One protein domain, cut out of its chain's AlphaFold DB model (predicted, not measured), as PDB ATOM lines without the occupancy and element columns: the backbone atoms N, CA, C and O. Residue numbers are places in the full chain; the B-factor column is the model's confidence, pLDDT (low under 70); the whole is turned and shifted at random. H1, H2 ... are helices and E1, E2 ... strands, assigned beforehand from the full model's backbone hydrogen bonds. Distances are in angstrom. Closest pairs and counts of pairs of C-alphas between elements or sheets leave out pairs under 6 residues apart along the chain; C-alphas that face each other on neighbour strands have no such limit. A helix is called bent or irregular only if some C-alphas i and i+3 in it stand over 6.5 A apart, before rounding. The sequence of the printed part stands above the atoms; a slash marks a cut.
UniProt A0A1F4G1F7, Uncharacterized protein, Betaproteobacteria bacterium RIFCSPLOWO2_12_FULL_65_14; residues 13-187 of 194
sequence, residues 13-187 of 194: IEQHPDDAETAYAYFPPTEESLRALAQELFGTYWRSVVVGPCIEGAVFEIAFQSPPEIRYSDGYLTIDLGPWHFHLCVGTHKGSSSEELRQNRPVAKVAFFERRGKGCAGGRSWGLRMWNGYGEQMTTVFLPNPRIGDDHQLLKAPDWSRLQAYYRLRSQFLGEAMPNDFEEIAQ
ATOM      1  N   ILE A  13     -50.469 -17.784 -47.676       97.06
ATOM      2  CA  ILE A  13     -51.699 -18.532 -47.978       97.06
ATOM      3  C   ILE A  13     -51.946 -18.527 -49.490       97.06
ATOM      4  O   ILE A  13     -52.150 -17.482 -50.102       97.06
ATOM      5  N   GLU A  14     -51.959 -19.711 -50.097       95.56
ATOM      6  CA  GLU A  14     -52.240 -19.894 -51.522       95.56
ATOM      7  C   GLU A  14     -53.708 -20.266 -51.746       95.56
ATOM      8  O   GLU A  14     -54.211 -21.211 -51.134       95.56
ATOM      9  N   GLN A  15     -54.363 -19.554 -52.665       95.50
ATOM     10  CA  GLN A  15     -55.695 -19.885 -53.174       95.50
ATOM     11  C   GLN A  15     -55.570 -20.818 -54.379       95.50
ATOM     12  O   GLN A  15     -54.773 -20.568 -55.286       95.50
ATOM     13  N   HIS A  16     -56.383 -21.868 -54.404       92.44
ATOM     14  CA  HIS A  16     -56.403 -22.874 -55.462       92.44
ATOM     15  C   HIS A  16     -57.660 -22.727 -56.334       92.44
ATOM     16  O   HIS A  16     -58.673 -22.201 -55.871       92.44
ATOM     17  N   PRO A  17     -57.643 -23.207 -57.595       92.06
ATOM     18  CA  PRO A  17     -58.796 -23.106 -58.497       92.06
ATOM     19  C   PRO A  17     -60.076 -23.815 -58.018       92.06
ATOM     20  O   PRO A  17     -61.145 -23.563 -58.567       92.06
ATOM     21  N   ASP A  18     -59.982 -24.711 -57.031       89.31
ATOM     22  CA  ASP A  18     -61.099 -25.453 -56.429       89.31
ATOM     23  C   ASP A  18     -61.667 -24.791 -55.156       89.31
ATOM     24  O   ASP A  18     -62.325 -25.454 -54.348       89.31
ATOM     25  N   ASP A  19     -61.404 -23.494 -54.968       91.56
ATOM     26  CA  ASP A  19     -61.673 -22.715 -53.749       91.56
ATOM     27  C   ASP A  19     -60.937 -23.238 -52.503       91.56
ATOM     28  O   ASP A  19     -61.295 -22.887 -51.374       91.56
ATOM     29  N   ALA A  20     -59.955 -24.130 -52.663       93.44
ATOM     30  CA  ALA A  20     -59.151 -24.561 -51.536       93.44
ATOM     31  C   ALA A  20     -58.080 -23.527 -51.194       93.44
ATOM     32  O   ALA A  20     -57.564 -22.808 -52.045       93.44
ATOM     33  N   GLU A  21     -57.684 -23.527 -49.932       95.75
ATOM     34  CA  GLU A  21     -56.610 -22.712 -49.394       95.75
ATOM     35  C   GLU A  21     -55.507 -23.633 -48.885       95.75
ATOM     36  O   GLU A  21     -55.790 -24.636 -48.222       95.75
ATOM     37  N   THR A  22     -54.246 -23.304 -49.161       96.25
ATOM     38  CA  THR A  22     -53.104 -23.941 -48.495       96.25
ATOM     39  C   THR A  22     -52.258 -22.884 -47.814       96.25
ATOM     40  O   THR A  22     -51.659 -22.040 -48.475       96.25
ATOM     41  N   ALA A  23     -52.199 -22.944 -46.488       97.81
ATOM     42  CA  ALA A  23     -51.359 -22.078 -45.683       97.81
ATOM     43  C   ALA A  23     -50.023 -22.768 -45.399       97.81
ATOM     44  O   ALA A  23     -50.003 -23.927 -44.975       97.81
ATOM     45  N   TYR A  24     -48.916 -22.060 -45.610       98.31
ATOM     46  CA  TYR A  24     -47.561 -22.570 -45.422       98.31
ATOM     47  C   TYR A  24     -46.838 -21.835 -44.302       98.31
ATOM     48  O   TYR A  24     -46.977 -20.627 -44.155       98.31
ATOM     49  N   ALA A  25     -46.024 -22.561 -43.542       98.31
ATOM     50  CA  ALA A  25     -45.093 -22.005 -42.568       98.31
ATOM     51  C   ALA A  25     -43.700 -22.591 -42.817       98.31
ATOM     52  O   ALA A  25     -43.485 -23.797 -42.658       98.31
ATOM     53  N   TYR A  26     -42.774 -21.747 -43.254       98.50
ATOM     54  CA  TYR A  26     -41.429 -22.111 -43.670       98.50
ATOM     55  C   TYR A  26     -40.454 -22.138 -42.493       98.50
ATOM     56  O   TYR A  26     -40.535 -21.346 -41.553       98.50
ATOM     57  N   PHE A  27     -39.463 -23.018 -42.580       98.44
ATOM     58  CA  PHE A  27     -38.294 -22.988 -41.706       98.44
ATOM     59  C   PHE A  27     -37.017 -23.220 -42.520       98.44
ATOM     60  O   PHE A  27     -37.091 -23.752 -43.631       98.44
ATOM     61  N   PRO A  28     -35.840 -22.810 -42.010       97.62
ATOM     62  CA  PRO A  28     -34.585 -22.970 -42.738       97.62
ATOM     63  C   PRO A  28     -34.283 -24.450 -43.056       97.62
ATOM     64  O   PRO A  28     -34.206 -25.256 -42.122       97.62
ATOM     65  N   PRO A  29     -34.067 -24.826 -44.333       96.94
ATOM     66  CA  PRO A  29     -33.731 -26.193 -44.738       96.94
ATOM     67  C   PRO A  29     -32.223 -26.450 -44.602       96.94
ATOM     68  O   PRO A  29     -31.524 -26.698 -45.581       96.94
ATOM     69  N   THR A  30     -31.686 -26.338 -43.388       95.94
ATOM     70  CA  THR A  30     -30.298 -26.735 -43.133       95.94
ATOM     71  C   THR A  30     -30.193 -28.256 -43.110       95.94
ATOM     72  O   THR A  30     -31.154 -28.959 -42.800       95.94
ATOM     73  N   GLU A  31     -29.006 -28.795 -43.388       93.56
ATOM     74  CA  GLU A  31     -28.793 -30.242 -43.291       93.56
ATOM     75  C   GLU A  31     -29.127 -30.770 -41.881       93.56
ATOM     76  O   GLU A  31     -29.697 -31.850 -41.738       93.56
ATOM     77  N   GLU A  32     -28.841 -29.983 -40.839       95.25
ATOM     78  CA  GLU A  32     -29.211 -30.284 -39.455       95.25
ATOM     79  C   GLU A  32     -30.734 -30.351 -39.258       95.25
ATOM     80  O   GLU A  32     -31.232 -31.343 -38.722       95.25
ATOM     81  N   SER A  33     -31.486 -29.346 -39.726       97.75
ATOM     82  CA  SER A  33     -32.944 -29.318 -39.551       97.75
ATOM     83  C   SER A  33     -33.630 -30.428 -40.349       97.75
ATOM     84  O   SER A  33     -34.552 -31.064 -39.843       97.75
ATOM     85  N   LEU A  34     -33.147 -30.733 -41.556       97.88
ATOM     86  CA  LEU A  34     -33.677 -31.811 -42.392       97.88
ATOM     87  C   LEU A  34     -33.346 -33.200 -41.827       97.88
ATOM     88  O   LEU A  34     -34.179 -34.105 -41.895       97.88
ATOM     89  N   ARG A  35     -32.163 -33.378 -41.223       96.62
ATOM     90  CA  ARG A  35     -31.805 -34.602 -40.487       96.62
ATOM     91  C   ARG A  35     -32.710 -34.804 -39.276       96.62
ATOM     92  O   ARG A  35     -33.283 -35.881 -39.130       96.62
ATOM     93  N   ALA A  36     -32.879 -33.772 -38.450       97.88
ATOM     94  CA  ALA A  36     -33.772 -33.820 -37.295       97.88
ATOM     95  C   ALA A  36     -35.221 -34.107 -37.716       97.88
ATOM     96  O   ALA A  36     -35.870 -34.977 -37.141       97.88
ATOM     97  N   LEU A  37     -35.705 -33.450 -38.776       98.50
ATOM     98  CA  LEU A  37     -37.041 -33.684 -39.317       98.50
ATOM     99  C   LEU A  37     -37.220 -35.138 -39.760       98.50
ATOM    100  O   LEU A  37     -38.239 -35.752 -39.463       98.50
ATOM    101  N   ALA A  38     -36.244 -35.704 -40.465       98.00
ATOM    102  CA  ALA A  38     -36.322 -37.086 -40.918       98.00
ATOM    103  C   ALA A  38     -36.342 -38.091 -39.755       98.00
ATOM    104  O   ALA A  38     -37.065 -39.081 -39.845       98.00
ATOM    105  N   GLN A  39     -35.621 -37.828 -38.658       98.12
ATOM    106  CA  GLN A  39     -35.723 -38.648 -37.443       98.12
ATOM    107  C   GLN A  39     -37.118 -38.576 -36.825       98.12
ATOM    108  O   GLN A  39     -37.685 -39.609 -36.477       98.12
ATOM    109  N   GLU A  40     -37.723 -37.391 -36.754       98.50
ATOM    110  CA  GLU A  40     -39.100 -37.284 -36.279       98.50
ATOM    111  C   GLU A  40     -40.072 -38.033 -37.202       98.50
ATOM    112  O   GLU A  40     -40.830 -38.891 -36.757       98.50
ATOM    113  N   LEU A  41     -40.042 -37.760 -38.506       98.06
ATOM    114  CA  LEU A  41     -41.014 -38.310 -39.453       98.06
ATOM    115  C   LEU A  41     -40.880 -39.821 -39.632       98.06
ATOM    116  O   LEU A  41     -41.880 -40.531 -39.596       98.06
ATOM    117  N   PHE A  42     -39.659 -40.310 -39.832       97.62
ATOM    118  CA  PHE A  42     -39.403 -41.697 -40.220       97.62
ATOM    119  C   PHE A  42     -38.832 -42.548 -39.080       97.62
ATOM    120  O   PHE A  42     -38.787 -43.768 -39.201       97.62
ATOM    121  N   GLY A  43     -38.412 -41.935 -37.971       97.38
ATOM    122  CA  GLY A  43     -37.990 -42.640 -36.758       97.38
ATOM    123  C   GLY A  43     -39.115 -42.713 -35.729       97.38
ATOM    124  O   GLY A  43     -39.412 -43.791 -35.216       97.38
ATOM    125  N   THR A  44     -39.792 -41.587 -35.476       97.12
ATOM    126  CA  THR A  44     -40.871 -41.492 -34.476       97.12
ATOM    127  C   THR A  44     -42.253 -41.746 -35.080       97.12
ATOM    128  O   THR A  44     -43.004 -42.579 -34.574       97.12
ATOM    129  N   TYR A  45     -42.604 -41.048 -36.164       96.69
ATOM    130  CA  TYR A  45     -43.967 -41.029 -36.712       96.69
ATOM    131  C   TYR A  45     -44.185 -41.956 -37.915       96.69
ATOM    132  O   TYR A  45     -45.267 -41.923 -38.499       96.69
ATOM    133  N   TRP A  46     -43.220 -42.814 -38.268       96.12
ATOM    134  CA  TRP A  46     -43.223 -43.591 -39.521       96.12
ATOM    135  C   TRP A  46     -44.531 -44.342 -39.793       96.12
ATOM    136  O   TRP A  46     -44.962 -44.441 -40.935       96.12
ATOM    137  N   ARG A  47     -45.180 -44.855 -38.742       94.56
ATOM    138  CA  ARG A  47     -46.414 -45.645 -38.845       94.56
ATOM    139  C   ARG A  47     -47.646 -44.807 -39.194       94.56
ATOM    140  O   ARG A  47     -48.618 -45.349 -39.704       94.56
ATOM    141  N   SER A  48     -47.615 -43.516 -38.891       94.38
ATOM    142  CA  SER A  48     -48.770 -42.624 -39.003       94.38
ATOM    143  C   SER A  48     -48.568 -41.529 -40.055       94.38
ATOM    144  O   SER A  48     -49.427 -40.659 -40.198       94.38
ATOM    145  N   VAL A  49     -47.450 -41.557 -40.789       95.88
ATOM    146  CA  VAL A  49     -47.185 -40.656 -41.916       95.88
ATOM    147  C   VAL A  49     -47.265 -41.391 -43.242       95.88
ATOM    148  O   VAL A  49     -46.984 -42.585 -43.342       95.88
ATOM    149  N   VAL A  50     -47.600 -40.633 -44.278       95.38
ATOM    150  CA  VAL A  50     -47.607 -41.088 -45.667       95.38
ATOM    151  C   VAL A  50     -46.706 -40.157 -46.456       95.38
ATOM    152  O   VAL A  50     -46.801 -38.938 -46.305       95.38
ATOM    153  N   VAL A  51     -45.818 -40.701 -47.283       96.44
ATOM    154  CA  VAL A  51     -44.842 -39.905 -48.040       96.44
ATOM    155  C   VAL A  51     -44.915 -40.193 -49.528       96.44
ATOM    156  O   VAL A  51     -45.076 -41.338 -49.939       96.44
ATOM    157  N   GLY A  52     -44.721 -39.156 -50.333       95.81
ATOM    158  CA  GLY A  52     -44.393 -39.304 -51.742       95.81
ATOM    159  C   GLY A  52     -44.643 -38.037 -52.560       95.81
ATOM    160  O   GLY A  52     -45.100 -37.014 -52.033       95.81
ATOM    161  N   PRO A  53     -44.315 -38.071 -53.861       94.19
ATOM    162  CA  PRO A  53     -44.696 -37.019 -54.789       94.19
ATOM    163  C   PRO A  53     -46.218 -36.861 -54.814       94.19
ATOM    164  O   PRO A  53     -46.952 -37.820 -55.032       94.19
ATOM    165  N   CYS A  54     -46.680 -35.633 -54.601       94.06
ATOM    166  CA  CYS A  54     -48.084 -35.250 -54.692       94.06
ATOM    167  C   CYS A  54     -48.171 -34.007 -55.576       94.06
ATOM    168  O   CYS A  54     -48.173 -32.886 -55.071       94.06
ATOM    169  N   ILE A  55     -48.148 -34.213 -56.887       91.38
ATOM    170  CA  ILE A  55     -48.148 -33.155 -57.900       91.38
ATOM    171  C   ILE A  55     -49.408 -33.261 -58.758       91.38
ATOM    172  O   ILE A  55     -50.063 -34.304 -58.797       91.38
ATOM    173  N   GLU A  56     -49.740 -32.192 -59.475       87.00
ATOM    174  CA  GLU A  56     -50.852 -32.228 -60.424       87.00
ATOM    175  C   GLU A  56     -50.631 -33.332 -61.468       87.00
ATOM    176  O   GLU A  56     -49.597 -33.391 -62.137       87.00
ATOM    177  N   GLY A  57     -51.604 -34.241 -61.571       90.00
ATOM    178  CA  GLY A  57     -51.563 -35.390 -62.477       90.00
ATOM    179  C   GLY A  57     -50.865 -36.651 -61.947       90.00
ATOM    180  O   GLY A  57     -50.981 -37.690 -62.595       90.00
ATOM    181  N   ALA A  58     -50.190 -36.618 -60.788       92.75
ATOM    182  CA  ALA A  58     -49.593 -37.817 -60.190       92.75
ATOM    183  C   ALA A  58     -49.434 -37.716 -58.665       92.75
ATOM    184  O   ALA A  58     -48.755 -36.828 -58.144       92.75
ATOM    185  N   VAL A  59     -49.993 -38.695 -57.952       92.31
ATOM    186  CA  VAL A  59     -49.825 -38.836 -56.503       92.31
ATOM    187  C   VAL A  59     -49.392 -40.256 -56.181       92.31
ATOM    188  O   VAL A  59     -50.080 -41.208 -56.546       92.31
ATOM    189  N   PHE A  60     -48.269 -40.388 -55.475       93.06
ATOM    190  CA  PHE A  60     -47.865 -41.633 -54.834       93.06
ATOM    191  C   PHE A  60     -47.906 -41.450 -53.324       93.06
ATOM    192  O   PHE A  60     -47.249 -40.570 -52.772       93.06
ATOM    193  N   GLU A  61     -48.675 -42.305 -52.668       92.00
ATOM    194  CA  GLU A  61     -48.834 -42.324 -51.222       92.00
ATOM    195  C   GLU A  61     -48.198 -43.592 -50.682       92.00
ATOM    196  O   GLU A  61     -48.707 -44.693 -50.896       92.00
ATOM    197  N   ILE A  62     -47.062 -43.441 -50.004       91.94
ATOM    198  CA  ILE A  62     -46.333 -44.579 -49.476       91.94
ATOM    199  C   ILE A  62     -46.472 -44.623 -47.960       91.94
ATOM    200  O   ILE A  62     -46.029 -43.719 -47.249       91.94
ATOM    201  N   ALA A  63     -47.110 -45.693 -47.492       92.44
ATOM    202  CA  ALA A  63     -47.248 -46.036 -46.089       92.44
ATOM    203  C   ALA A  63     -46.222 -47.103 -45.694       92.44
ATOM    204  O   ALA A  63     -45.765 -47.911 -46.508       92.44
ATOM    205  N   PHE A  64     -45.878 -47.119 -44.414       93.12
ATOM    206  CA  PHE A  64     -44.831 -47.965 -43.868       93.12
ATOM    207  C   PHE A  64     -45.448 -49.124 -43.076       93.12
ATOM    208  O   PHE A  64     -46.265 -48.917 -42.181       93.12
ATOM    209  N   GLN A  65     -45.037 -50.356 -43.381       91.50
ATOM    210  CA  GLN A  65     -45.479 -51.558 -42.650       91.50
ATOM    211  C   GLN A  65     -44.503 -51.971 -41.538       91.50
ATOM    212  O   GLN A  65     -44.862 -52.719 -40.629       91.50
ATOM    213  N   SER A  66     -43.276 -51.460 -41.594       93.94
ATOM    214  CA  SER A  66     -42.206 -51.672 -40.625       93.94
ATOM    215  C   SER A  66     -41.399 -50.379 -40.470       93.94
ATOM    216  O   SER A  66     -41.410 -49.560 -41.394       93.94
ATOM    217  N   PRO A  67     -40.674 -50.190 -39.352       95.62
ATOM    218  CA  PRO A  67     -39.756 -49.065 -39.219       95.62
ATOM    219  C   PRO A  67     -38.715 -49.087 -40.351       95.62
ATOM    220  O   PRO A  67     -38.134 -50.152 -40.592       95.62
ATOM    221  N   PRO A  68     -38.475 -47.965 -41.050       97.19
ATOM    222  CA  PRO A  68     -37.403 -47.879 -42.030       97.19
ATOM    223  C   PRO A  68     -36.038 -47.689 -41.352       97.19
ATOM    224  O   PRO A  68     -35.939 -47.150 -40.249       97.19
ATOM    225  N   GLU A  69     -34.964 -48.055 -42.047       97.81
ATOM    226  CA  GLU A  69     -33.622 -47.584 -41.712       97.81
ATOM    227  C   GLU A  69     -33.412 -46.178 -42.294       97.81
ATOM    228  O   GLU A  69     -33.705 -45.923 -43.465       97.81
ATOM    229  N   ILE A  70     -32.884 -45.262 -41.480       98.00
ATOM    230  CA  ILE A  70     -32.584 -43.885 -41.879       98.00
ATOM    231  C   ILE A  70     -31.070 -43.743 -42.005       98.00
ATOM    232  O   ILE A  70     -30.350 -43.811 -41.008       98.00
ATOM    233  N   ARG A  71     -30.579 -43.517 -43.225       97.25
ATOM    234  CA  ARG A  71     -29.145 -43.355 -43.505       97.25
ATOM    235  C   ARG A  71     -28.854 -41.997 -44.127       97.25
ATOM    236  O   ARG A  71     -29.682 -41.440 -44.842       97.25
ATOM    237  N   TYR A  72     -27.645 -41.498 -43.887       95.56
ATOM    238  CA  TYR A  72     -27.149 -40.262 -44.487       95.56
ATOM    239  C   TYR A  72     -25.777 -40.496 -45.104       95.56
ATOM    240  O   TYR A  72     -24.868 -40.977 -44.429       95.56
ATOM    241  N   SER A  73     -25.623 -40.140 -46.376       94.00
ATOM    242  CA  SER A  73     -24.357 -40.277 -47.095       94.00
ATOM    243  C   SER A  73     -24.265 -39.250 -48.219       94.00
ATOM    244  O   SER A  73     -25.188 -39.132 -49.012       94.00
ATOM    245  N   ASP A  74     -23.146 -38.523 -48.298       91.81
ATOM    246  CA  ASP A  74     -22.854 -37.532 -49.352       91.81
ATOM    247  C   ASP A  74     -24.018 -36.563 -49.651       91.81
ATOM    248  O   ASP A  74     -24.411 -36.398 -50.797       91.81
ATOM    249  N   GLY A  75     -24.632 -35.966 -48.624       91.81
ATOM    250  CA  GLY A  75     -25.751 -35.027 -48.802       91.81
ATOM    251  C   GLY A  75     -27.099 -35.673 -49.151       91.81
ATOM    252  O   GLY A  75     -28.095 -34.960 -49.295       91.81
ATOM    253  N   TYR A  76     -27.165 -37.003 -49.241       94.56
ATOM    254  CA  TYR A  76     -28.402 -37.757 -49.424       94.56
ATOM    255  C   TYR A  76     -28.912 -38.320 -48.102       94.56
ATOM    256  O   TYR A  76     -28.166 -38.939 -47.340       94.56
ATOM    257  N   LEU A  77     -30.209 -38.138 -47.871       96.44
ATOM    258  CA  LEU A  77     -31.001 -38.897 -46.918       96.44
ATOM    259  C   LEU A  77     -31.595 -40.106 -47.639       96.44
ATOM    260  O   LEU A  77     -32.256 -39.938 -48.663       96.44
ATOM    261  N   THR A  78     -31.415 -41.293 -47.075       97.44
ATOM    262  CA  THR A  78     -32.021 -42.536 -47.553       97.44
ATOM    263  C   THR A  78     -32.968 -43.080 -46.495       97.44
ATOM    264  O   THR A  78     -32.567 -43.265 -45.346       97.44
ATOM    265  N   ILE A  79     -34.202 -43.373 -46.904       97.44
ATOM    266  CA  ILE A  79     -35.198 -44.082 -46.095       97.44
ATOM    267  C   ILE A  79     -35.390 -45.460 -46.721       97.44
ATOM    268  O   ILE A  79     -35.884 -45.559 -47.847       97.44
ATOM    269  N   ASP A  80     -34.941 -46.501 -46.022       96.50
ATOM    270  CA  ASP A  80     -34.818 -47.859 -46.558       96.50
ATOM    271  C   ASP A  80     -35.716 -48.863 -45.835       96.50
ATOM    272  O   ASP A  80     -35.695 -48.966 -44.611       96.50
ATOM    273  N   LEU A  81     -36.496 -49.623 -46.603       93.00
ATOM    274  CA  LEU A  81     -37.376 -50.689 -46.115       93.00
ATOM    275  C   LEU A  81     -36.984 -52.066 -46.656       93.00
ATOM    276  O   LEU A  81     -37.732 -53.026 -46.482       93.00
ATOM    277  N   GLY A  82     -35.831 -52.176 -47.318       90.94
ATOM    278  CA  GLY A  82     -35.342 -53.377 -47.981       90.94
ATOM    279  C   GLY A  82     -35.772 -53.420 -49.452       90.94
ATOM    280  O   GLY A  82     -35.021 -52.949 -50.306       90.94
ATOM    281  N   PRO A  83     -36.954 -53.973 -49.800       90.06
ATOM    282  CA  PRO A  83     -37.378 -54.116 -51.198       90.06
ATOM    283  C   PRO A  83     -37.596 -52.793 -51.935       90.06
ATOM    284  O   PRO A  83     -37.569 -52.764 -53.164       90.06
ATOM    285  N   TRP A  84     -37.833 -51.706 -51.201       92.06
ATOM    286  CA  TRP A  84     -37.931 -50.368 -51.760       92.06
ATOM    287  C   TRP A  84     -37.355 -49.343 -50.784       92.06
ATOM    288  O   TRP A  84     -37.320 -49.554 -49.571       92.06
ATOM    289  N   HIS A  85     -36.888 -48.234 -51.340       95.19
ATOM    290  CA  HIS A  85     -36.331 -47.114 -50.601       95.19
ATOM    291  C   HIS A  85     -36.475 -45.841 -51.431       95.19
ATOM    292  O   HIS A  85     -36.697 -45.896 -52.643       95.19
ATOM    293  N   PHE A  86     -36.307 -44.689 -50.794       95.31
ATOM    294  CA  PHE A  86     -36.253 -43.408 -51.490       95.31
ATOM    295  C   PHE A  86     -35.116 -42.541 -50.968       95.31
ATOM    296  O   PHE A  86     -34.625 -42.723 -49.852       95.31
ATOM    297  N   HIS A  87     -34.700 -41.597 -51.812       95.31
ATOM    298  CA  HIS A  87     -33.588 -40.695 -51.547       95.31
ATOM    299  C   HIS A  87     -34.044 -39.246 -51.648       95.31
ATOM    300  O   HIS A  87     -34.733 -38.875 -52.598       95.31
ATOM    301  N   LEU A  88     -33.618 -38.418 -50.698       94.81
ATOM    302  CA  LEU A  88     -33.803 -36.971 -50.727       94.81
ATOM    303  C   LEU A  88     -32.436 -36.290 -50.675       94.81
ATOM    304  O   LEU A  88     -31.612 -36.604 -49.819       94.81
ATOM    305  N   CYS A  89     -32.200 -35.344 -51.582       95.12
ATOM    306  CA  CYS A  89     -31.020 -34.484 -51.522       95.12
ATOM    307  C   CYS A  89     -31.252 -33.447 -50.414       95.12
ATOM    308  O   CYS A  89     -32.062 -32.544 -50.595       95.12
ATOM    309  N   VAL A  90     -30.591 -33.575 -49.267       94.44
ATOM    310  CA  VAL A  90     -30.813 -32.714 -48.084       94.44
ATOM    311  C   VAL A  90     -29.592 -31.875 -47.706       94.44
ATOM    312  O   VAL A  90     -29.666 -31.047 -46.805       94.44
ATOM    313  N   GLY A  91     -28.462 -32.084 -48.376       88.44
ATOM    314  CA  GLY A  91     -27.230 -31.348 -48.134       88.44
ATOM    315  C   GLY A  91     -26.349 -31.291 -49.373       88.44
ATOM    316  O   GLY A  91     -26.719 -31.752 -50.456       88.44
ATOM    317  N   THR A  92     -25.161 -30.718 -49.210       85.00
ATOM    318  CA  THR A  92     -24.171 -30.662 -50.286       85.00
ATOM    319  C   THR A  92     -23.700 -32.072 -50.635       85.00
ATOM    320  O   THR A  92     -23.243 -32.810 -49.766       85.00
ATOM    321  N   HIS A  93     -23.770 -32.424 -51.918       83.00
ATOM    322  CA  HIS A  93     -23.325 -33.720 -52.426       83.00
ATOM    323  C   HIS A  93     -22.163 -33.565 -53.414       83.00
ATOM    324  O   HIS A  93     -22.057 -32.561 -54.124       83.00
ATOM    325  N   LYS A  94     -21.289 -34.571 -53.491       82.12
ATOM    326  CA  LYS A  94     -20.120 -34.595 -54.390       82.12
ATOM    327  C   LYS A  94     -20.357 -35.416 -55.655       82.12
ATOM    328  O   LYS A  94     -19.565 -35.330 -56.588       82.12
ATOM    329  N   GLY A  95     -21.464 -36.156 -55.732       75.69
ATOM    330  CA  GLY A  95     -21.799 -37.024 -56.870       75.69
ATOM    331  C   GLY A  95     -22.086 -36.349 -58.225       75.69
ATOM    332  O   GLY A  95     -22.477 -37.040 -59.161       75.69
ATOM    333  N   SER A  96     -21.934 -35.027 -58.369       82.81
ATOM    334  CA  SER A  96     -22.135 -34.312 -59.642       82.81
ATOM    335  C   SER A  96     -20.974 -33.367 -59.936       82.81
ATOM    336  O   SER A  96     -20.626 -32.533 -59.103       82.81
ATOM    337  N   SER A  97     -20.423 -33.440 -61.150       87.06
ATOM    338  CA  SER A  97     -19.405 -32.495 -61.629       87.06
ATOM    339  C   SER A  97     -19.975 -31.101 -61.922       87.06
ATOM    340  O   SER A  97     -19.249 -30.116 -61.824       87.06
ATOM    341  N   SER A  98     -21.275 -30.992 -62.223       92.38
ATOM    342  CA  SER A  98     -21.950 -29.701 -62.397       92.38
ATOM    343  C   SER A  98     -22.176 -29.025 -61.045       92.38
ATOM    344  O   SER A  98     -22.821 -29.601 -60.164       92.38
ATOM    345  N   GLU A  99     -21.644 -27.810 -60.893       90.19
ATOM    346  CA  GLU A  99     -21.893 -26.930 -59.743       90.19
ATOM    347  C   GLU A  99     -23.372 -26.542 -59.655       90.19
ATOM    348  O   GLU A  99     -23.958 -26.624 -58.583       90.19
ATOM    349  N   GLU A 100     -24.003 -26.226 -60.787       92.31
ATOM    350  CA  GLU A 100     -25.421 -25.861 -60.836       92.31
ATOM    351  C   GLU A 100     -26.308 -26.975 -60.265       92.31
ATOM    352  O   GLU A 100     -27.165 -26.724 -59.420       92.31
ATOM    353  N   LEU A 101     -26.059 -28.229 -60.659       92.25
ATOM    354  CA  LEU A 101     -26.808 -29.371 -60.133       92.25
ATOM    355  C   LEU A 101     -26.547 -29.584 -58.638       92.25
ATOM    356  O   LEU A 101     -27.471 -29.945 -57.914       92.25
ATOM    357  N   ARG A 102     -25.315 -29.354 -58.162       91.00
ATOM    358  CA  ARG A 102     -24.986 -29.456 -56.730       91.00
ATOM    359  C   ARG A 102     -25.691 -28.389 -55.894       91.00
ATOM    360  O   ARG A 102     -26.036 -28.665 -54.751       91.00
ATOM    361  N   GLN A 103     -25.916 -27.208 -56.461       89.81
ATOM    362  CA  GLN A 103     -26.618 -26.114 -55.793       89.81
ATOM    363  C   GLN A 103     -28.138 -26.298 -55.807       89.81
ATOM    364  O   GLN A 103     -28.791 -25.976 -54.820       89.81
ATOM    365  N   ASN A 104     -28.701 -26.835 -56.895       94.38
ATOM    366  CA  ASN A 104     -30.149 -26.805 -57.108       94.38
ATOM    367  C   ASN A 104     -30.883 -28.131 -56.870       94.38
ATOM    368  O   ASN A 104     -32.101 -28.119 -56.723       94.38
ATOM    369  N   ARG A 105     -30.194 -29.278 -56.802       94.25
ATOM    370  CA  ARG A 105     -30.830 -30.559 -56.429       94.25
ATOM    371  C   ARG A 105     -31.265 -30.650 -54.961       94.25
ATOM    372  O   ARG A 105     -32.304 -31.270 -54.726       94.25
ATOM    373  N   PRO A 106     -30.501 -30.129 -53.980       95.56
ATOM    374  CA  PRO A 106     -30.898 -30.204 -52.579       95.56
ATOM    375  C   PRO A 106     -32.215 -29.484 -52.284       95.56
ATOM    376  O   PRO A 106     -32.621 -28.583 -53.019       95.56
ATOM    377  N   VAL A 107     -32.862 -29.867 -51.180       97.62
ATOM    378  CA  VAL A 107     -34.014 -29.146 -50.627       97.62
ATOM    379  C   VAL A 107     -33.608 -27.695 -50.360       97.62
ATOM    380  O   VAL A 107     -32.763 -27.426 -49.510       97.62
ATOM    381  N   ALA A 108     -34.240 -26.762 -51.067       97.31
ATOM    382  CA  ALA A 108     -34.027 -25.324 -50.915       97.31
ATOM    383  C   ALA A 108     -35.185 -24.635 -50.185       97.31
ATOM    384  O   ALA A 108     -35.036 -23.517 -49.692       97.31
ATOM    385  N   LYS A 109     -36.342 -25.299 -50.089       97.94
ATOM    386  CA  LYS A 109     -37.508 -24.805 -49.357       97.94
ATOM    387  C   LYS A 109     -38.225 -25.960 -48.672       97.94
ATOM    388  O   LYS A 109     -38.446 -27.005 -49.281       97.94
ATOM    389  N   VAL A 110     -38.623 -25.757 -47.421       98.69
ATOM    390  CA  VAL A 110     -39.434 -26.703 -46.649       98.69
ATOM    391  C   VAL A 110     -40.475 -25.942 -45.842       98.69
ATOM    392  O   VAL A 110     -40.175 -24.901 -45.258       98.69
ATOM    393  N   ALA A 111     -41.705 -26.444 -45.842       98.69
ATOM    394  CA  ALA A 111     -42.810 -25.828 -45.125       98.69
ATOM    395  C   ALA A 111     -43.678 -26.869 -44.440       98.69
ATOM    396  O   ALA A 111     -43.966 -27.915 -45.024       98.69
ATOM    397  N   PHE A 112     -44.177 -26.527 -43.257       98.75
ATOM    398  CA  PHE A 112     -45.438 -27.081 -42.785       98.75
ATOM    399  C   PHE A 112     -46.559 -26.530 -43.647       98.75
ATOM    400  O   PHE A 112     -46.540 -25.347 -43.983       98.75
ATOM    401  N   PHE A 113     -47.552 -27.353 -43.959       98.06
ATOM    402  CA  PHE A 113     -48.759 -26.886 -44.619       98.06
ATOM    403  C   PHE A 113     -50.010 -27.292 -43.851       98.06
ATOM    404  O   PHE A 113     -50.041 -28.321 -43.171       98.06
ATOM    405  N   GLU A 114     -51.041 -26.470 -43.984       97.38
ATOM    406  CA  GLU A 114     -52.423 -26.836 -43.717       97.38
ATOM    407  C   GLU A 114     -53.248 -26.506 -44.958       97.38
ATOM    408  O   GLU A 114     -53.292 -25.357 -45.393       97.38
ATOM    409  N   ARG A 115     -53.906 -27.515 -45.528       95.50
ATOM    410  CA  ARG A 115     -54.848 -27.340 -46.630       95.50
ATOM    411  C   ARG A 115     -56.274 -27.409 -46.114       95.50
ATOM    412  O   ARG A 115     -56.608 -28.284 -45.309       95.50
ATOM    413  N   ARG A 116     -57.133 -26.533 -46.625       95.00
ATOM    414  CA  ARG A 116     -58.576 -26.510 -46.378       95.00
ATOM    415  C   ARG A 116     -59.308 -26.399 -47.701       95.00
ATOM    416  O   ARG A 116     -58.999 -25.535 -48.501       95.00
ATOM    417  N   GLY A 117     -60.280 -27.264 -47.933       90.81
ATOM    418  CA  GLY A 117     -61.095 -27.238 -49.138       90.81
ATOM    419  C   GLY A 117     -62.282 -28.178 -49.009       90.81
ATOM    420  O   GLY A 117     -62.642 -28.612 -47.914       90.81
ATOM    421  N   LYS A 118     -62.884 -28.516 -50.144       84.50
ATOM    422  CA  LYS A 118     -63.959 -29.511 -50.235       84.50
ATOM    423  C   LYS A 118     -63.352 -30.877 -50.585       84.50
ATOM    424  O   LYS A 118     -62.290 -30.941 -51.195       84.50
ATOM    425  N   GLY A 119     -64.001 -31.978 -50.196       77.50
ATOM    426  CA  GLY A 119     -63.585 -33.331 -50.596       77.50
ATOM    427  C   GLY A 119     -63.603 -34.373 -49.477       77.50
ATOM    428  O   GLY A 119     -64.152 -34.150 -48.394       77.50
ATOM    429  N   CYS A 120     -63.001 -35.536 -49.758       65.00
ATOM    430  CA  CYS A 120     -62.895 -36.646 -48.808       65.00
ATOM    431  C   CYS A 120     -62.184 -36.206 -47.514       65.00
ATOM    432  O   CYS A 120     -61.356 -35.294 -47.530       65.00
ATOM    433  N   ALA A 121     -62.554 -36.808 -46.378       73.50
ATOM    434  CA  ALA A 121     -62.061 -36.439 -45.045       73.50
ATOM    435  C   ALA A 121     -62.259 -34.951 -44.676       73.50
ATOM    436  O   ALA A 121     -61.522 -34.367 -43.876       73.50
ATOM    437  N   GLY A 122     -63.292 -34.322 -45.245       75.50
ATOM    438  CA  GLY A 122     -63.598 -32.909 -45.044       75.50
ATOM    439  C   GLY A 122     -62.682 -31.962 -45.818       75.50
ATOM    440  O   GLY A 122     -62.656 -30.788 -45.477       75.50
ATOM    441  N   GLY A 123     -61.926 -32.462 -46.807       85.00
ATOM    442  CA  GLY A 123     -61.070 -31.658 -47.688       85.00
ATOM    443  C   GLY A 123     -59.886 -30.997 -46.984       85.00
ATOM    444  O   GLY A 123     -59.364 -29.990 -47.464       85.00
ATOM    445  N   ARG A 124     -59.477 -31.538 -45.830       93.88
ATOM    446  CA  ARG A 124     -58.409 -30.980 -44.995       93.88
ATOM    447  C   ARG A 124     -57.206 -31.897 -44.942       93.88
ATOM    448  O   ARG A 124     -57.378 -33.109 -44.833       93.88
ATOM    449  N   SER A 125     -56.012 -31.322 -44.946       95.06
ATOM    450  CA  SER A 125     -54.768 -32.062 -44.748       95.06
ATOM    451  C   SER A 125     -53.708 -31.206 -44.065       95.06
ATOM    452  O   SER A 125     -53.710 -29.981 -44.168       95.06
ATOM    453  N   TRP A 126     -52.808 -31.879 -43.357       97.75
ATOM    454  CA  TRP A 126     -51.671 -31.287 -42.668       97.75
ATOM    455  C   TRP A 126     -50.431 -32.077 -43.035       97.75
ATOM    456  O   TRP A 126     -50.498 -33.295 -43.229       97.75
ATOM    457  N   GLY A 127     -49.292 -31.409 -43.105       98.19
ATOM    458  CA  GLY A 127     -48.071 -32.107 -43.454       98.19
ATOM    459  C   GLY A 127     -46.881 -31.199 -43.640       98.19
ATOM    460  O   GLY A 127     -46.889 -30.042 -43.214       98.19
ATOM    461  N   LEU A 128     -45.873 -31.747 -44.309       98.50
ATOM    462  CA  LEU A 128     -44.728 -31.010 -44.809       98.50
ATOM    463  C   LEU A 128     -44.610 -31.137 -46.320       98.50
ATOM    464  O   LEU A 128     -44.922 -32.178 -46.898       98.50
ATOM    465  N   ARG A 129     -44.104 -30.084 -46.951       98.25
ATOM    466  CA  ARG A 129     -43.784 -30.059 -48.376       98.25
ATOM    467  C   ARG A 129     -42.377 -29.523 -48.582       98.25
ATOM    468  O   ARG A 129     -41.948 -28.612 -47.873       98.25
ATOM    469  N   MET A 130     -41.661 -30.127 -49.527       98.31
ATOM    470  CA  MET A 130     -40.275 -29.793 -49.853       98.31
ATOM    471  C   MET A 130     -40.142 -29.445 -51.330       98.31
ATOM    472  O   MET A 130     -40.761 -30.092 -52.179       98.31
ATOM    473  N   TRP A 131     -39.292 -28.466 -51.623       98.06
ATOM    474  CA  TRP A 131     -38.930 -28.057 -52.976       98.06
ATOM    475  C   TRP A 131     -37.415 -27.961 -53.115       98.06
ATOM    476  O   TRP A 131     -36.720 -27.625 -52.149       98.06
ATOM    477  N   ASN A 132     -36.913 -28.239 -54.314       97.25
ATOM    478  CA  ASN A 132     -35.495 -28.105 -54.639       97.25
ATOM    479  C   ASN A 132     -35.135 -26.649 -55.013       97.25
ATOM    480  O   ASN A 132     -35.992 -25.762 -54.993       97.25
ATOM    481  N   GLY A 133     -33.871 -26.391 -55.358       96.00
ATOM    482  CA  GLY A 133     -33.396 -25.064 -55.776       96.00
ATOM    483  C   GLY A 133     -33.981 -24.563 -57.099       96.00
ATOM    484  O   GLY A 133     -34.025 -23.357 -57.321       96.00
ATOM    485  N   TYR A 134     -34.526 -25.457 -57.929       96.44
ATOM    486  CA  TYR A 134     -35.293 -25.086 -59.124       96.44
ATOM    487  C   TYR A 134     -36.741 -24.668 -58.812       96.44
ATOM    488  O   TYR A 134     -37.468 -24.246 -59.707       96.44
ATOM    489  N   GLY A 135     -37.176 -24.775 -57.552       96.31
ATOM    490  CA  GLY A 135     -38.558 -24.515 -57.149       96.31
ATOM    491  C   GLY A 135     -39.518 -25.661 -57.475       96.31
ATOM    492  O   GLY A 135     -40.728 -25.510 -57.311       96.31
ATOM    493  N   GLU A 136     -39.007 -26.817 -57.896       96.00
ATOM    494  CA  GLU A 136     -39.813 -27.997 -58.194       96.00
ATOM    495  C   GLU A 136     -40.223 -28.685 -56.894       96.00
ATOM    496  O   GLU A 136     -39.405 -28.876 -55.987       96.00
ATOM    497  N   GLN A 137     -41.491 -29.088 -56.794       95.94
ATOM    498  CA  GLN A 137     -41.952 -29.854 -55.643       95.94
ATOM    499  C   GLN A 137     -41.321 -31.250 -55.666       95.94
ATOM    500  O   GLN A 137     -41.519 -32.016 -56.605       95.94
ATOM    501  N   MET A 138     -40.602 -31.597 -54.600       95.69
ATOM    502  CA  MET A 138     -39.919 -32.886 -54.478       95.69
ATOM    503  C   MET A 138     -40.842 -33.951 -53.892       95.69
ATOM    504  O   MET A 138     -41.076 -34.998 -54.486       95.69
ATOM    505  N   THR A 139     -41.360 -33.694 -52.692       96.88
ATOM    506  CA  THR A 139     -42.171 -34.657 -51.945       96.88
ATOM    507  C   THR A 139     -43.119 -33.943 -50.994       96.88
ATOM    508  O   THR A 139     -42.914 -32.780 -50.629       96.88
ATOM    509  N   THR A 140     -44.172 -34.651 -50.606       97.94
ATOM    510  CA  THR A 140     -45.088 -34.279 -49.534       97.94
ATOM    511  C   THR A 140     -45.078 -35.390 -48.488       97.94
ATOM    512  O   THR A 140     -45.109 -36.571 -48.826       97.94
ATOM    513  N   VAL A 141     -45.027 -35.007 -47.214       98.06
ATOM    514  CA  VAL A 141     -45.249 -35.914 -46.088       98.06
ATOM    515  C   VAL A 141     -46.562 -35.518 -45.437       98.06
ATOM    516  O   VAL A 141     -46.653 -34.455 -44.824       98.06
ATOM    517  N   PHE A 142     -47.581 -36.354 -45.589       97.38
ATOM    518  CA  PHE A 142     -48.862 -36.182 -44.924       97.38
ATOM    519  C   PHE A 142     -48.754 -36.664 -43.482       97.38
ATOM    520  O   PHE A 142     -48.328 -37.789 -43.212       97.38
ATOM    521  N   LEU A 143     -49.133 -35.784 -42.561       97.69
ATOM    522  CA  LEU A 143     -49.212 -36.070 -41.136       97.69
ATOM    523  C   LEU A 143     -50.615 -36.591 -40.775       97.69
ATOM    524  O   LEU A 143     -51.550 -36.437 -41.572       97.69
ATOM    525  N   PRO A 144     -50.788 -37.191 -39.581       96.56
ATOM    526  CA  PRO A 144     -52.060 -37.768 -39.166       96.56
ATOM    527  C   PRO A 144     -53.242 -36.803 -39.317       96.56
ATOM    528  O   PRO A 144     -53.240 -35.686 -38.798       96.56
ATOM    529  N   ASN A 145     -54.280 -37.260 -40.017       95.69
ATOM    530  CA  ASN A 145     -55.494 -36.486 -40.253       95.69
ATOM    531  C   ASN A 145     -56.546 -36.799 -39.175       95.69
ATOM    532  O   ASN A 145     -56.817 -37.978 -38.945       95.69
ATOM    533  N   PRO A 146     -57.224 -35.803 -38.579       96.06
ATOM    534  CA  PRO A 146     -58.281 -36.039 -37.597       96.06
ATOM    535  C   PRO A 146     -59.450 -36.885 -38.091       96.06
ATOM    536  O   PRO A 146     -60.197 -37.404 -37.279       96.06
ATOM    537  N   ARG A 147     -59.659 -37.022 -39.402       95.38
ATOM    538  CA  ARG A 147     -60.777 -37.783 -39.975       95.38
ATOM    539  C   ARG A 147     -60.358 -39.073 -40.671       95.38
ATOM    540  O   ARG A 147     -61.240 -39.778 -41.153       95.38
ATOM    541  N   ILE A 148     -59.061 -39.382 -40.729       92.62
ATOM    542  CA  ILE A 148     -58.534 -40.584 -41.390       92.62
ATOM    543  C   ILE A 148     -57.655 -41.353 -40.401       92.62
ATOM    544  O   ILE A 148     -56.720 -40.784 -39.831       92.62
ATOM    545  N   GLY A 149     -57.959 -42.633 -40.197       90.75
ATOM    546  CA  GLY A 149     -57.156 -43.552 -39.393       90.75
ATOM    547  C   GLY A 149     -55.838 -43.942 -40.067       90.75
ATOM    548  O   GLY A 149     -55.593 -43.628 -41.229       90.75
ATOM    549  N   ASP A 150     -54.975 -44.646 -39.335       87.00
ATOM    550  CA  ASP A 150     -53.690 -45.140 -39.865       87.00
ATOM    551  C   ASP A 150     -53.881 -46.251 -40.922       87.00
ATOM    552  O   ASP A 150     -52.973 -46.563 -41.681       87.00
ATOM    553  N   ASP A 151     -55.077 -46.838 -41.000       87.56
ATOM    554  CA  ASP A 151     -55.513 -47.783 -42.035       87.56
ATOM    555  C   ASP A 151     -56.094 -47.088 -43.285       87.56
ATOM    556  O   ASP A 151     -56.691 -47.736 -44.149       87.56
ATOM    557  N   HIS A 152     -55.940 -45.762 -43.367       85.75
ATOM    558  CA  HIS A 152     -56.480 -44.896 -44.415       85.75
ATOM    559  C   HIS A 152     -58.016 -44.892 -44.510       85.75
ATOM    560  O   HIS A 152     -58.575 -44.409 -45.498       85.75
ATOM    561  N   GLN A 153     -58.725 -45.390 -43.489       90.31
ATOM    562  CA  GLN A 153     -60.185 -45.365 -43.446       90.31
ATOM    563  C   GLN A 153     -60.715 -44.098 -42.778       90.31
ATOM    564  O   GLN A 153     -60.096 -43.525 -41.879       90.31
ATOM    565  N   LEU A 154     -61.907 -43.668 -43.198       91.88
ATOM    566  CA  LEU A 154     -62.604 -42.561 -42.551       91.88
ATOM    567  C   LEU A 154     -63.029 -42.943 -41.131       91.88
ATOM    568  O   LEU A 154     -63.656 -43.978 -40.899       91.88
ATOM    569  N   LEU A 155     -62.738 -42.058 -40.183       92.81
ATOM    570  CA  LEU A 155     -63.182 -42.200 -38.803       92.81
ATOM    571  C   LEU A 155     -64.660 -41.808 -38.667       92.81
ATOM    572  O   LEU A 155     -65.146 -40.892 -39.330       92.81
ATOM    573  N   LYS A 156     -65.376 -42.479 -37.755       92.38
ATOM    574  CA  LYS A 156     -66.792 -42.181 -37.456       92.38
ATOM    575  C   LYS A 156     -66.987 -40.788 -36.853       92.38
ATOM    576  O   LYS A 156     -68.008 -40.153 -37.093       92.38
ATOM    577  N   ALA A 157     -66.020 -40.341 -36.060       93.56
ATOM    578  CA  ALA A 157     -65.947 -39.004 -35.492       93.56
ATOM    579  C   ALA A 157     -64.500 -38.504 -35.615       93.56
ATOM    580  O   ALA A 157     -63.589 -39.337 -35.583       93.56
ATOM    581  N   PRO A 158     -64.269 -37.187 -35.762       94.81
ATOM    582  CA  PRO A 158     -62.917 -36.656 -35.796       94.81
ATOM    583  C   PRO A 158     -62.155 -36.934 -34.493       94.81
ATOM    584  O   PRO A 158     -62.662 -36.666 -33.407       94.81
ATOM    585  N   ASP A 159     -60.925 -37.420 -34.613       96.62
ATOM    586  CA  ASP A 159     -59.955 -37.517 -33.530       96.62
ATOM    587  C   ASP A 159     -58.917 -36.396 -33.662       96.62
ATOM    588  O   ASP A 159     -57.898 -36.515 -34.346       96.62
ATOM    589  N   TRP A 160     -59.183 -35.276 -32.995       96.50
ATOM    590  CA  TRP A 160     -58.316 -34.099 -33.025       96.50
ATOM    591  C   TRP A 160     -56.969 -34.308 -32.325       96.50
ATOM    592  O   TRP A 160     -56.030 -33.558 -32.598       96.50
ATOM    593  N   SER A 161     -56.823 -35.345 -31.489       96.50
ATOM    594  CA  SER A 161     -55.539 -35.671 -30.854       96.50
ATOM    595  C   SER A 161     -54.459 -36.036 -31.877       96.50
ATOM    596  O   SER A 161     -53.272 -35.828 -31.626       96.50
ATOM    597  N   ARG A 162     -54.866 -36.462 -33.081       96.50
ATOM    598  CA  ARG A 162     -53.982 -36.756 -34.218       96.50
ATOM    599  C   ARG A 162     -53.165 -35.538 -34.669       96.50
ATOM    600  O   ARG A 162     -52.035 -35.703 -35.121       96.50
ATOM    601  N   LEU A 163     -53.655 -34.311 -34.449       97.69
ATOM    602  CA  LEU A 163     -52.888 -33.088 -34.732       97.69
ATOM    603  C   LEU A 163     -51.724 -32.851 -33.761       97.69
ATOM    604  O   LEU A 163     -50.911 -31.955 -33.998       97.69
ATOM    605  N   GLN A 164     -51.581 -33.653 -32.700       97.25
ATOM    606  CA  GLN A 164     -50.440 -33.551 -31.793       97.25
ATOM    607  C   GLN A 164     -49.105 -33.660 -32.543       97.25
ATOM    608  O   GLN A 164     -48.188 -32.903 -32.230       97.25
ATOM    609  N   ALA A 165     -48.995 -34.546 -33.539       97.50
ATOM    610  CA  ALA A 165     -47.778 -34.673 -34.344       97.50
ATOM    611  C   ALA A 165     -47.465 -33.368 -35.098       97.50
ATOM    612  O   ALA A 165     -46.352 -32.857 -35.012       97.50
ATOM    613  N   TYR A 166     -48.470 -32.777 -35.756       98.31
ATOM    614  CA  TYR A 166     -48.331 -31.508 -36.474       98.31
ATOM    615  C   TYR A 166     -47.822 -30.385 -35.566       98.31
ATOM    616  O   TYR A 166     -46.814 -29.750 -35.869       98.31
ATOM    617  N   TYR A 167     -48.464 -30.178 -34.416       98.06
ATOM    618  CA  TYR A 167     -48.091 -29.083 -33.522       98.06
ATOM    619  C   TYR A 167     -46.803 -29.335 -32.735       98.06
ATOM    620  O   TYR A 167     -46.082 -28.380 -32.458       98.06
ATOM    621  N   ARG A 168     -46.451 -30.591 -32.423       97.88
ATOM    622  CA  ARG A 168     -45.140 -30.905 -31.829       97.88
ATOM    623  C   ARG A 168     -44.002 -30.559 -32.776       97.88
ATOM    624  O   ARG A 168     -43.052 -29.902 -32.364       97.88
ATOM    625  N   LEU A 169     -44.129 -30.941 -34.046       98.56
ATOM    626  CA  LEU A 169     -43.134 -30.608 -35.061       98.56
ATOM    627  C   LEU A 169     -43.045 -29.091 -35.258       98.56
ATOM    628  O   LEU A 169     -41.952 -28.535 -35.268       98.56
ATOM    629  N   ARG A 170     -44.175 -28.385 -35.326       98.31
ATOM    630  CA  ARG A 170     -44.157 -26.916 -35.392       98.31
ATOM    631  C   ARG A 170     -43.506 -26.281 -34.167       98.31
ATOM    632  O   ARG A 170     -42.732 -25.344 -34.315       98.31
ATOM    633  N   SER A 171     -43.734 -26.817 -32.972       97.69
ATOM    634  CA  SER A 171     -43.050 -26.348 -31.766       97.69
ATOM    635  C   SER A 171     -41.530 -26.503 -31.875       97.69
ATOM    636  O   SER A 171     -40.791 -25.557 -31.617       97.69
ATOM    637  N   GLN A 172     -41.065 -27.655 -32.357       98.12
ATOM    638  CA  GLN A 172     -39.643 -27.951 -32.521       98.12
ATOM    639  C   GLN A 172     -38.966 -27.121 -33.623       98.12
ATOM    640  O   GLN A 172     -37.870 -26.611 -33.413       98.12
ATOM    641  N   PHE A 173     -39.595 -26.991 -34.794       98.38
ATOM    642  CA  PHE A 173     -38.967 -26.405 -35.986       98.38
ATOM    643  C   PHE A 173     -39.302 -24.923 -36.207       98.38
ATOM    644  O   PHE A 173     -38.549 -24.228 -36.885       98.38
ATOM    645  N   LEU A 174     -40.409 -24.428 -35.644       97.50
ATOM    646  CA  LEU A 174     -40.833 -23.023 -35.741       97.50
ATOM    647  C   LEU A 174     -40.773 -22.285 -34.396       97.50
ATOM    648  O   LEU A 174     -40.946 -21.067 -34.376       97.50
ATOM    649  N   GLY A 175     -40.533 -22.987 -33.281       96.38
ATOM    650  CA  GLY A 175     -40.528 -22.390 -31.941       96.38
ATOM    651  C   GLY A 175     -41.923 -22.015 -31.431       96.38
ATOM    652  O   GLY A 175     -42.053 -21.171 -30.546       96.38
ATOM    653  N   GLU A 176     -42.977 -22.597 -32.004       95.56
ATOM    654  CA  GLU A 176     -44.359 -22.285 -31.639       95.56
ATOM    655  C   GLU A 176     -44.783 -22.939 -30.316       95.56
ATOM    656  O   GLU A 176     -44.327 -24.023 -29.940       95.56
ATOM    657  N   ALA A 177     -45.701 -22.286 -29.602       94.69
ATOM    658  CA  ALA A 177     -46.297 -22.859 -28.404       94.69
ATOM    659  C   ALA A 177     -47.240 -24.014 -28.768       94.69
ATOM    660  O   ALA A 177     -48.016 -23.923 -29.719       94.69
ATOM    661  N   MET A 178     -47.216 -25.083 -27.971       95.12
ATOM    662  CA  MET A 178     -48.153 -26.188 -28.145       95.12
ATOM    663  C   MET A 178     -49.588 -25.717 -27.864       95.12
ATOM    664  O   MET A 178     -49.832 -25.140 -26.797       95.12
ATOM    665  N   PRO A 179     -50.556 -25.996 -28.751       94.44
ATOM    666  CA  PRO A 179     -51.941 -25.709 -28.448       94.44
ATOM    667  C   PRO A 179     -52.493 -26.530 -27.289       94.44
ATOM    668  O   PRO A 179     -52.194 -27.716 -27.157       94.44
ATOM    669  N   ASN A 180     -53.353 -25.900 -26.489       91.75
ATOM    670  CA  ASN A 180     -54.118 -26.584 -25.443       91.75
ATOM    671  C   ASN A 180     -55.376 -27.282 -25.996       91.75
ATOM    672  O   ASN A 180     -55.886 -28.198 -25.359       91.75
ATOM    673  N   ASP A 181     -55.870 -26.841 -27.159       95.56
ATOM    674  CA  ASP A 181     -57.041 -27.392 -27.849       95.56
ATOM    675  C   ASP A 181     -56.774 -27.434 -29.364       95.56
ATOM    676  O   ASP A 181     -56.643 -26.398 -30.021       95.56
ATOM    677  N   PHE A 182     -56.639 -28.642 -29.915       96.00
ATOM    678  CA  PHE A 182     -56.345 -28.834 -31.337       96.00
ATOM    679  C   PHE A 182     -57.562 -28.627 -32.230       96.00
ATOM    680  O   PHE A 182     -57.397 -28.211 -33.376       96.00
ATOM    681  N   GLU A 183     -58.764 -28.912 -31.729       95.38
ATOM    682  CA  GLU A 183     -59.994 -28.693 -32.479       95.38
ATOM    683  C   GLU A 183     -60.228 -27.198 -32.663       95.38
ATOM    684  O   GLU A 183     -60.426 -26.740 -33.789       95.38
ATOM    685  N   GLU A 184     -60.138 -26.440 -31.569       95.25
ATOM    686  CA  GLU A 184     -60.350 -24.998 -31.581       95.25
ATOM    687  C   GLU A 184     -59.396 -24.317 -32.571       95.25
ATOM    688  O   GLU A 184     -59.851 -23.602 -33.464       95.25
ATOM    689  N   ILE A 185     -58.084 -24.579 -32.473       94.19
ATOM    690  CA  ILE A 185     -57.096 -23.974 -33.379       94.19
ATOM    691  C   ILE A 185     -57.339 -24.393 -34.827       94.19
ATOM    692  O   ILE A 185     -57.319 -23.548 -35.721       94.19
ATOM    693  N   ALA A 186     -57.613 -25.674 -35.079       92.75
ATOM    694  CA  ALA A 186     -57.876 -26.144 -36.430       92.75
ATOM    695  C   ALA A 186     -59.162 -25.538 -37.016       92.75
ATOM    696  O   ALA A 186     -59.319 -25.505 -38.233       92.75
ATOM    697  N   GLN A 187     -60.119 -25.092 -36.212       92.00
ATOM    698  CA  GLN A 187     -61.348 -24.483 -36.724       92.00
ATOM    699  C   GLN A 187     -61.239 -22.971 -36.939       92.00
ATOM    700  O   GLN A 187     -62.074 -22.408 -37.649       92.00
TER     701      GLN A 187
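What this domain is: This is residues 13 to 187 of the 194 residues of an uncharacterized protein of Betaproteobacteria bacterium RIFCSPLOWO2_12_FULL_65_14 (UniProt A0A1F4G1F7). A twisted sheet of six strands has H1 and H4 over one face, and a small sheet of three strands packs on H1 as well. H2 lies towards one end of the long axis, H3 and H5 towards the other. The printed part has 175 residues, with nine named strands and five named helices in the order E1 E2 H1 E3 E4 E5 E6 H2 E7 H3 E8 E9 H4 H5. The large sheet runs E1 E2 E7 E8 E9 E3 and the small one E4 E5 E6, both antiparallel; the class is mixed, helices and strands. The whole is compact, with a radius of gyration of the C-alphas of 16.4 A and spans of 53 by 36 by 35 A.

How they stand to each other: Edge strand E1, residues 13 to 15, forms a hairpin with E2, residues 21 to 27; N 14 and O 22 are 2.9 A apart, within hydrogen-bond range. E2 pairs with E7, residues 107 to 116 (N 23 and O 114, 2.9 A), and E7 with E8, residues 124 to 132 (N 113 and O 127, 2.9 A). E8 and E9, residues 137 to 142, form a hairpin (N 128 and O 141, 2.9 A). E9 pairs with edge strand E3, residues 50 to 52 (N 142 and O 50, 2.8 A). E7 bends by 51 degrees at residue 112, E8 by 58 degrees at residue 127. H1, residues 31 to 44, and H4, residues 160 to 174, are on the same face, making two layers, helices on one face of a sheet; their heights over the sheet are 10.3 A and 10.1 A. H1 and H4 are close but not clearly touching, the C-alphas of Ser 33 and Phe 173 being closest at 7.6 A. E4, residues 69 to 73, E5, residues 76 to 80, and E6, residues 85 to 89, form a meander, each strand the antiparallel neighbour of the one before (N 71 and O 78, 2.9 A; N 77 and O 88, 2.8 A). H1 is also on this sheet, again two layers, at a height over the sheet of 10.0 A. H2, residues 99 to 104, and H3, residues 120 to 123, are on neither sheet. H5, residues 182 to 187, touches H4 at residues 160 to 164 alone, about perpendicular at 88 degrees; the C-alphas of Trp 160 and Glu 183 are closest, at 5.7 A. Every O i to N i+4 pair is within range in H1, H2 and H5, but 8 of 11 in H4; H3 is too short for one.

Where its parts are: C-alpha 13, where E1 begins, is at (-51.699, -18.532, -47.978). E7 measures 25.1 A, E8 25.0 A, H4 20.9 A, E2 19.9 A and H1 18.7 A. H4 is irregular, but only just: C-alphas 162 and 165 are 6.55 A apart. H5 ends at C-alpha 187, (-61.348, -24.483, -36.724).

The domain as a whole: The C-alphas of Ser 97 and Lys 156, the two farthest apart, are 54.1 A apart. The printed part has no cut. The links E3 to E4 and E9 to H4 are long. The mean pLDDT of the printed part is 94.1, and residue 120 is under 70.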